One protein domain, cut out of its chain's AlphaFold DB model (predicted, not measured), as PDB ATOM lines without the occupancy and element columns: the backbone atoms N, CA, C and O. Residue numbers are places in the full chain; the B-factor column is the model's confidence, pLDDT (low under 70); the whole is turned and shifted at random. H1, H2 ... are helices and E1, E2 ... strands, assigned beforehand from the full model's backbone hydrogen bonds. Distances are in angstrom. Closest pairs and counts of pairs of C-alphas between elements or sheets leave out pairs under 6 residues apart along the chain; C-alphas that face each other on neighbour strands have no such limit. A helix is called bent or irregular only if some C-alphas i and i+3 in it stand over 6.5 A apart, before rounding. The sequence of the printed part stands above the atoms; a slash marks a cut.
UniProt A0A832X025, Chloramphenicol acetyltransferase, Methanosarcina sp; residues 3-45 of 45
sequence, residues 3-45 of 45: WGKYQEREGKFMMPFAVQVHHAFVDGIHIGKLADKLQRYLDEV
ATOM      1  N   TRP A   3      22.396  14.022   0.714       95.12
ATOM      2  CA  TRP A   3      23.224  15.060   1.308       95.12
ATOM      3  C   TRP A   3      24.145  14.445   2.353       95.12
ATOM      4  O   TRP A   3      23.708  13.723   3.251       95.12
ATOM      5  N   GLY A   4      25.437  14.725   2.223       95.12
ATOM      6  CA  GLY A   4      26.431  14.340   3.212       95.12
ATOM      7  C   GLY A   4      26.439  15.285   4.412       95.12
ATOM      8  O   GLY A   4      25.893  16.386   4.376       95.12
ATOM      9  N   LYS A   5      27.132  14.878   5.480       95.25
ATOM     10  CA  LYS A   5      27.382  15.755   6.630       95.25
ATOM     11  C   LYS A   5      28.151  16.998   6.172       95.25
ATOM     12  O   LYS A   5      29.195  16.871   5.532       95.25
ATOM     13  N   TYR A   6      27.656  18.180   6.533       95.06
ATOM     14  CA  TYR A   6      28.354  19.428   6.252       95.06
ATOM     15  C   TYR A   6      29.620  19.566   7.110       95.06
ATOM     16  O   TYR A   6      29.717  19.017   8.212       95.06
ATOM     17  N   GLN A   7      30.602  20.292   6.591       96.88
ATOM     18  CA  GLN A   7      31.865  20.592   7.259       96.88
ATOM     19  C   GLN A   7      32.209  22.061   7.050       96.88
ATOM     20  O   GLN A   7      31.991  22.595   5.968       96.88
ATOM     21  N   GLU A   8      32.783  22.704   8.061       95.81
ATOM     22  CA  GLU A   8      33.355  24.036   7.902       95.81
ATOM     23  C   GLU A   8      34.767  23.925   7.313       95.81
ATOM     24  O   GLU A   8      35.599  23.151   7.797       95.81
ATOM     25  N   ARG A   9      35.034  24.666   6.238       94.12
ATOM     26  CA  ARG A   9      36.345  24.778   5.593       94.12
ATOM     27  C   ARG A   9      36.563  26.228   5.203       94.12
ATOM     28  O   ARG A   9      35.740  26.791   4.494       94.12
ATOM     29  N   GLU A  10      37.659  26.821   5.669       94.31
ATOM     30  CA  GLU A  10      38.031  28.203   5.323       94.31
ATOM     31  C   GLU A  10      36.914  29.228   5.625       94.31
ATOM     32  O   GLU A  10      36.682  30.161   4.860       94.31
ATOM     33  N   GLY A  11      36.180  29.028   6.728       94.06
ATOM     34  CA  GLY A  11      35.050  29.879   7.123       94.06
ATOM     35  C   GLY A  11      33.789  29.711   6.268       94.06
ATOM     36  O   GLY A  11      32.865  30.512   6.376       94.06
ATOM     37  N   LYS A  12      33.735  28.685   5.407       92.69
ATOM     38  CA  LYS A  12      32.564  28.329   4.599       92.69
ATOM     39  C   LYS A  12      32.021  26.965   5.001       92.69
ATOM     40  O   LYS A  12      32.781  26.021   5.220       92.69
ATOM     41  N   PHE A  13      30.700  26.831   5.034       94.38
ATOM     42  CA  PHE A  13      30.055  25.532   5.185       94.38
ATOM     43  C   PHE A  13      29.995  24.818   3.837       94.38
ATOM     44  O   PHE A  13      29.367  25.286   2.894       94.38
ATOM     45  N   MET A  14      30.646  23.661   3.758       95.44
ATOM     46  CA  MET A  14      30.660  22.798   2.583       95.44
ATOM     47  C   MET A  14      29.813  21.562   2.861       95.44
ATOM     48  O   MET A  14      30.034  20.872   3.858       95.44
ATOM     49  N   MET A  15      28.875  21.244   1.971       95.94
ATOM     50  CA  MET A  15      28.020  20.063   2.090       95.94
ATOM     51  C   MET A  15      28.145  19.191   0.835       95.94
ATOM     52  O   MET A  15      27.901  19.679  -0.267       95.94
ATOM     53  N   PRO A  16      28.526  17.908   0.964       95.38
ATOM     54  CA  PRO A  16      28.525  16.996  -0.171       95.38
ATOM     55  C   PRO A  16      27.101  16.786  -0.690       95.38
ATOM     56  O   PRO A  16      26.205  16.465   0.091       95.38
ATOM     57  N   PHE A  17      26.915  16.908  -2.001       95.25
ATOM     58  CA  PHE A  17      25.638  16.666  -2.666       95.25
ATOM     59  C   PHE A  17      25.799  15.582  -3.732       95.25
ATOM     60  O   PHE A  17      26.575  15.738  -4.676       95.25
ATOM     61  N   ALA A  18      25.082  14.472  -3.567       94.94
ATOM     62  CA  ALA A  18      25.096  13.347  -4.492       94.94
ATOM     63  C   ALA A  18      23.790  13.293  -5.292       94.94
ATOM     64  O   ALA A  18      22.692  13.260  -4.731       94.94
ATOM     65  N   VAL A  19      23.903  13.228  -6.619       93.19
ATOM     66  CA  VAL A  19      22.756  13.109  -7.525       93.19
ATOM     67  C   VAL A  19      22.917  11.858  -8.372       93.19
ATOM     68  O   VAL A  19      23.923  11.681  -9.052       93.19
ATOM     69  N   GLN A  20      21.899  11.002  -8.351       92.25
ATOM     70  CA  GLN A  20      21.794   9.858  -9.244       92.25
ATOM     71  C   GLN A  20      20.877  10.227 -10.404       92.25
ATOM     72  O   GLN A  20      19.762  10.704 -10.182       92.25
ATOM     73  N   VAL A  21      21.343  10.008 -11.632       91.19
ATOM     74  CA  VAL A  21      20.576  10.306 -12.843       91.19
ATOM     75  C   VAL A  21      20.623   9.167 -13.838       91.19
ATOM     76  O   VAL A  21      21.553   8.365 -13.859       91.19
ATOM     77  N   HIS A  22      19.602   9.124 -14.686       93.31
ATOM     78  CA  HIS A  22      19.544   8.205 -15.804       93.31
ATOM     79  C   HIS A  22      20.056   8.905 -17.068       93.31
ATOM     80  O   HIS A  22      19.441   9.859 -17.548       93.31
ATOM     81  N   HIS A  23      21.160   8.412 -17.636       86.56
ATOM     82  CA  HIS A  23      21.856   9.071 -18.750       86.56
ATOM     83  C   HIS A  23      21.030   9.220 -20.036       86.56
ATOM     84  O   HIS A  23      21.314  10.102 -20.835       86.56
ATOM     85  N   ALA A  24      19.976   8.419 -20.226       91.56
ATOM     86  CA  ALA A  24      19.065   8.596 -21.362       91.56
ATOM     87  C   ALA A  24      18.232   9.896 -21.302       91.56
ATOM     88  O   ALA A  24      17.691  10.311 -22.319       91.56
ATOM     89  N   PHE A  25      18.116  10.523 -20.126       86.19
ATOM     90  CA  PHE A  25      17.304  11.729 -19.918       86.19
ATOM     91  C   PHE A  25      18.128  12.949 -19.504       86.19
ATOM     92  O   PHE A  25      17.658  14.076 -19.629       86.19
ATOM     93  N   VAL A  26      19.329  12.730 -18.962       89.38
ATOM     94  CA  VAL A  26      20.128  13.768 -18.312       89.38
ATOM     95  C   VAL A  26      21.605  13.559 -18.632       89.38
ATOM     96  O   VAL A  26      22.167  12.492 -18.382       89.38
ATOM     97  N   ASP A  27      22.244  14.607 -19.140       90.81
ATOM     98  CA  ASP A  27      23.684  14.664 -19.390       90.81
ATOM     99  C   ASP A  27      24.403  15.574 -18.370       90.81
ATOM    100  O   ASP A  27      23.795  16.158 -17.465       90.81
ATOM    101  N   GLY A  28      25.723  15.718 -18.523       88.94
ATOM    102  CA  GLY A  28      26.536  16.559 -17.640       88.94
ATOM    103  C   GLY A  28      26.159  18.046 -17.657       88.94
ATOM    104  O   GLY A  28      26.318  18.719 -16.638       88.94
ATOM    105  N   ILE A  29      25.606  18.566 -18.759       94.62
ATOM    106  CA  ILE A  29      25.187  19.975 -18.859       94.62
ATOM    107  C   ILE A  29      23.986  20.223 -17.947       94.62
ATOM    108  O   ILE A  29      23.935  21.232 -17.240       94.62
ATOM    109  N   HIS A  30      23.020  19.306 -17.937       94.44
ATOM    110  CA  HIS A  30      21.844  19.415 -17.078       94.44
ATOM    111  C   HIS A  30      22.217  19.368 -15.589       94.44
ATOM    112  O   HIS A  30      21.704  20.171 -14.808       94.44
ATOM    113  N   ILE A  31      23.152  18.494 -15.205       94.62
ATOM    114  CA  ILE A  31      23.644  18.419 -13.821       94.62
ATOM    115  C   ILE A  31      24.422  19.673 -13.426       94.62
ATOM    116  O   ILE A  31      24.208  20.194 -12.333       94.62
ATOM    117  N   GLY A  32      25.249  20.218 -14.324       94.69
ATOM    118  CA  GLY A  32      25.930  21.492 -14.090       94.69
ATOM    119  C   GLY A  32      24.949  22.644 -13.852       94.69
ATOM    120  O   GLY A  32      25.109  23.410 -12.903       94.69
ATOM    121  N   LYS A  33      23.876  22.724 -14.652       96.69
ATOM    122  CA  LYS A  33      22.804  23.718 -14.462       96.69
ATOM    123  C   LYS A  33      22.062  23.540 -13.137       96.69
ATOM    124  O   LYS A  33      21.680  24.538 -12.531       96.69
ATOM    125  N   LEU A  34      21.824  22.300 -12.703       95.81
ATOM    126  CA  LEU A  34      21.207  22.018 -11.405       95.81
ATOM    127  C   LEU A  34      22.102  22.505 -10.259       95.81
ATOM    128  O   LEU A  34      21.615  23.215  -9.386       95.81
ATOM    129  N   ALA A  35      23.390  22.154 -10.289       95.94
ATOM    130  CA  ALA A  35      24.352  22.546  -9.261       95.94
ATOM    131  C   ALA A  35      24.482  24.076  -9.142       95.94
ATOM    132  O   ALA A  35      24.407  24.604  -8.037       95.94
ATOM    133  N   ASP A  36      24.592  24.789 -10.267       97.25
ATOM    134  CA  ASP A  36      24.693  26.257 -10.292       97.25
ATOM    135  C   ASP A  36      23.431  26.941  -9.738       97.25
ATOM    136  O   ASP A  36      23.519  27.836  -8.900       97.25
ATOM    137  N   LYS A  37      22.239  26.485 -10.147       97.19
ATOM    138  CA  LYS A  37      20.975  27.033  -9.627       97.19
ATOM    139  C   LYS A  37      20.789  26.757  -8.139       97.19
ATOM    140  O   LYS A  37      20.326  27.637  -7.421       97.19
ATOM    141  N   LEU A  38      21.126  25.549  -7.693       96.19
ATOM    142  CA  LEU A  38      21.031  25.166  -6.289       96.19
ATOM    143  C   LEU A  38      21.982  26.001  -5.429       96.19
ATOM    144  O   LEU A  38      21.556  26.506  -4.398       96.19
ATOM    145  N   GLN A  39      23.227  26.195  -5.876       96.25
ATOM    146  CA  GLN A  39      24.185  27.034  -5.158       96.25
ATOM    147  C   GLN A  39      23.690  28.479  -5.050       96.25
ATOM    148  O   GLN A  39      23.636  29.005  -3.947       96.25
ATOM    149  N   ARG A  40      23.241  29.089  -6.157       97.62
ATOM    150  CA  ARG A  40      22.714  30.466  -6.137       97.62
ATOM    151  C   ARG A  40      21.531  30.633  -5.196       97.62
ATOM    152  O   ARG A  40      21.481  31.605  -4.461       97.62
ATOM    153  N   TYR A  41      20.603  29.677  -5.203       97.12
ATOM    154  CA  TYR A  41      19.475  29.706  -4.278       97.12
ATOM    155  C   TYR A  41      19.945  29.674  -2.819       97.12
ATOM    156  O   TYR A  41      19.427  30.421  -2.004       97.12
ATOM    157  N   LEU A  42      20.930  28.835  -2.488       94.75
ATOM    158  CA  LEU A  42      21.467  28.744  -1.128       94.75
ATOM    159  C   LEU A  42      22.315  29.957  -0.725       94.75
ATOM    160  O   LEU A  42      22.396  30.245   0.460       94.75
ATOM    161  N   ASP A  43      22.932  30.657  -1.676       94.75
ATOM    162  CA  ASP A  43      23.673  31.897  -1.408       94.75
ATOM    163  C   ASP A  43      22.739  33.090  -1.114       94.75
ATOM    164  O   ASP A  43      23.165  34.076  -0.513       94.75
ATOM    165  N   GLU A  44      21.477  33.021  -1.556       94.81
ATOM    166  CA  GLU A  44      20.455  34.060  -1.361       94.81
ATOM    167  C   GLU A  44      19.584  33.853  -0.104       94.81
ATOM    168  O   GLU A  44      18.810  34.749   0.246       94.81
ATOM    169  N   VAL A  45      19.691  32.695   0.563       83.50
ATOM    170  CA  VAL A  45      18.925  32.320   1.773       83.50
ATOM    171  C   VAL A  45      19.769  32.506   3.028       83.50
ATOM    172  O   VAL A  45      19.232  33.085   3.999       83.50
TER     173      VAL A  45
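AT A GLANCE: This is residues 3 to 45 of the 45 residues of the protein "Chloramphenicol acetyltransferase" of Methanosarcina sp (UniProt A0A832X025). A small antiparallel hairpin of two short strands, E1 and E2, makes one end of an open, elongated U; from it the unnamed stretch of residues 15 to 27 reaches to the far end and turns there, and the helix H1 folds back toward the hairpin's end. The contacts are few, and residues 8 to 13 at the hairpin's turn, residues 22 to 30 at the far end, of which 28 to 30 belong to H1, and residues 36 to 45, of which 36 to 43 belong to H1, stand free. The printed part has 43 residues, with two named strands and one named helix in the order E1, E2, H1, and its class is mixed, helices and strands. The whole is loose, with a radius of gyration of the C-alphas of 12.6 A, and the C-alphas span 39 by 21 by 15 A.

HOW THE PARTS SIT: The sheet has two strands, E1 of residues 7 to 9 and E2 of residues 12 to 14, in the order E1 - E2. They are antiparallel neighbours, with 136 degrees between their N-to-C directions, and form a hairpin. The C-alphas of Glu 8 and Phe 13 face each other at 4.5 A. N of Arg 9 and O of Lys 12 are within hydrogen-bond range at 2.8 A, and N of Gln 7 and O of Met 14 at 2.9 A. H1, residues 28 to 43, is apart from E1, with no C-alpha of the one within 8 A of the other. In H1 every O i to N i+4 pair is within hydrogen-bond range, and the helix is not bent.

IN THESE COORDINATES: E1 runs from C-alpha 7 at (31.865, 20.592, 7.259) to C-alpha 9, a length of 6.4 A. E2 runs from Lys 12 to Met 14, 6.2 A, and its last C-alpha is at (30.660, 22.798, 2.583). H1 begins at Gly 28, with its C-alpha at (26.536, 16.559, -17.640), and ends at Asp 43, with its C-alpha at (23.673, 31.897, -1.408), 22.5 A from first to last C-alpha.

THE WHOLE: The two C-alphas farthest apart are those of Gly 11 and Ala 24, at 39.0 A. The first and last printed C-alphas, of Trp 3 and Val 45, are 17.8 A apart, and Val 45 is the chain's last residue. The printed part has no cut. The link from E1 to E2 is tight, with 2 residues between them, and the link from E2 to H1 is long, with 13 residues. The C-alphas of residues 15 to 27 lie 5 to 21 A from the mean of all C-alphas. The mean pLDDT of the printed part is 93.9, and no printed residue of this model is under 70.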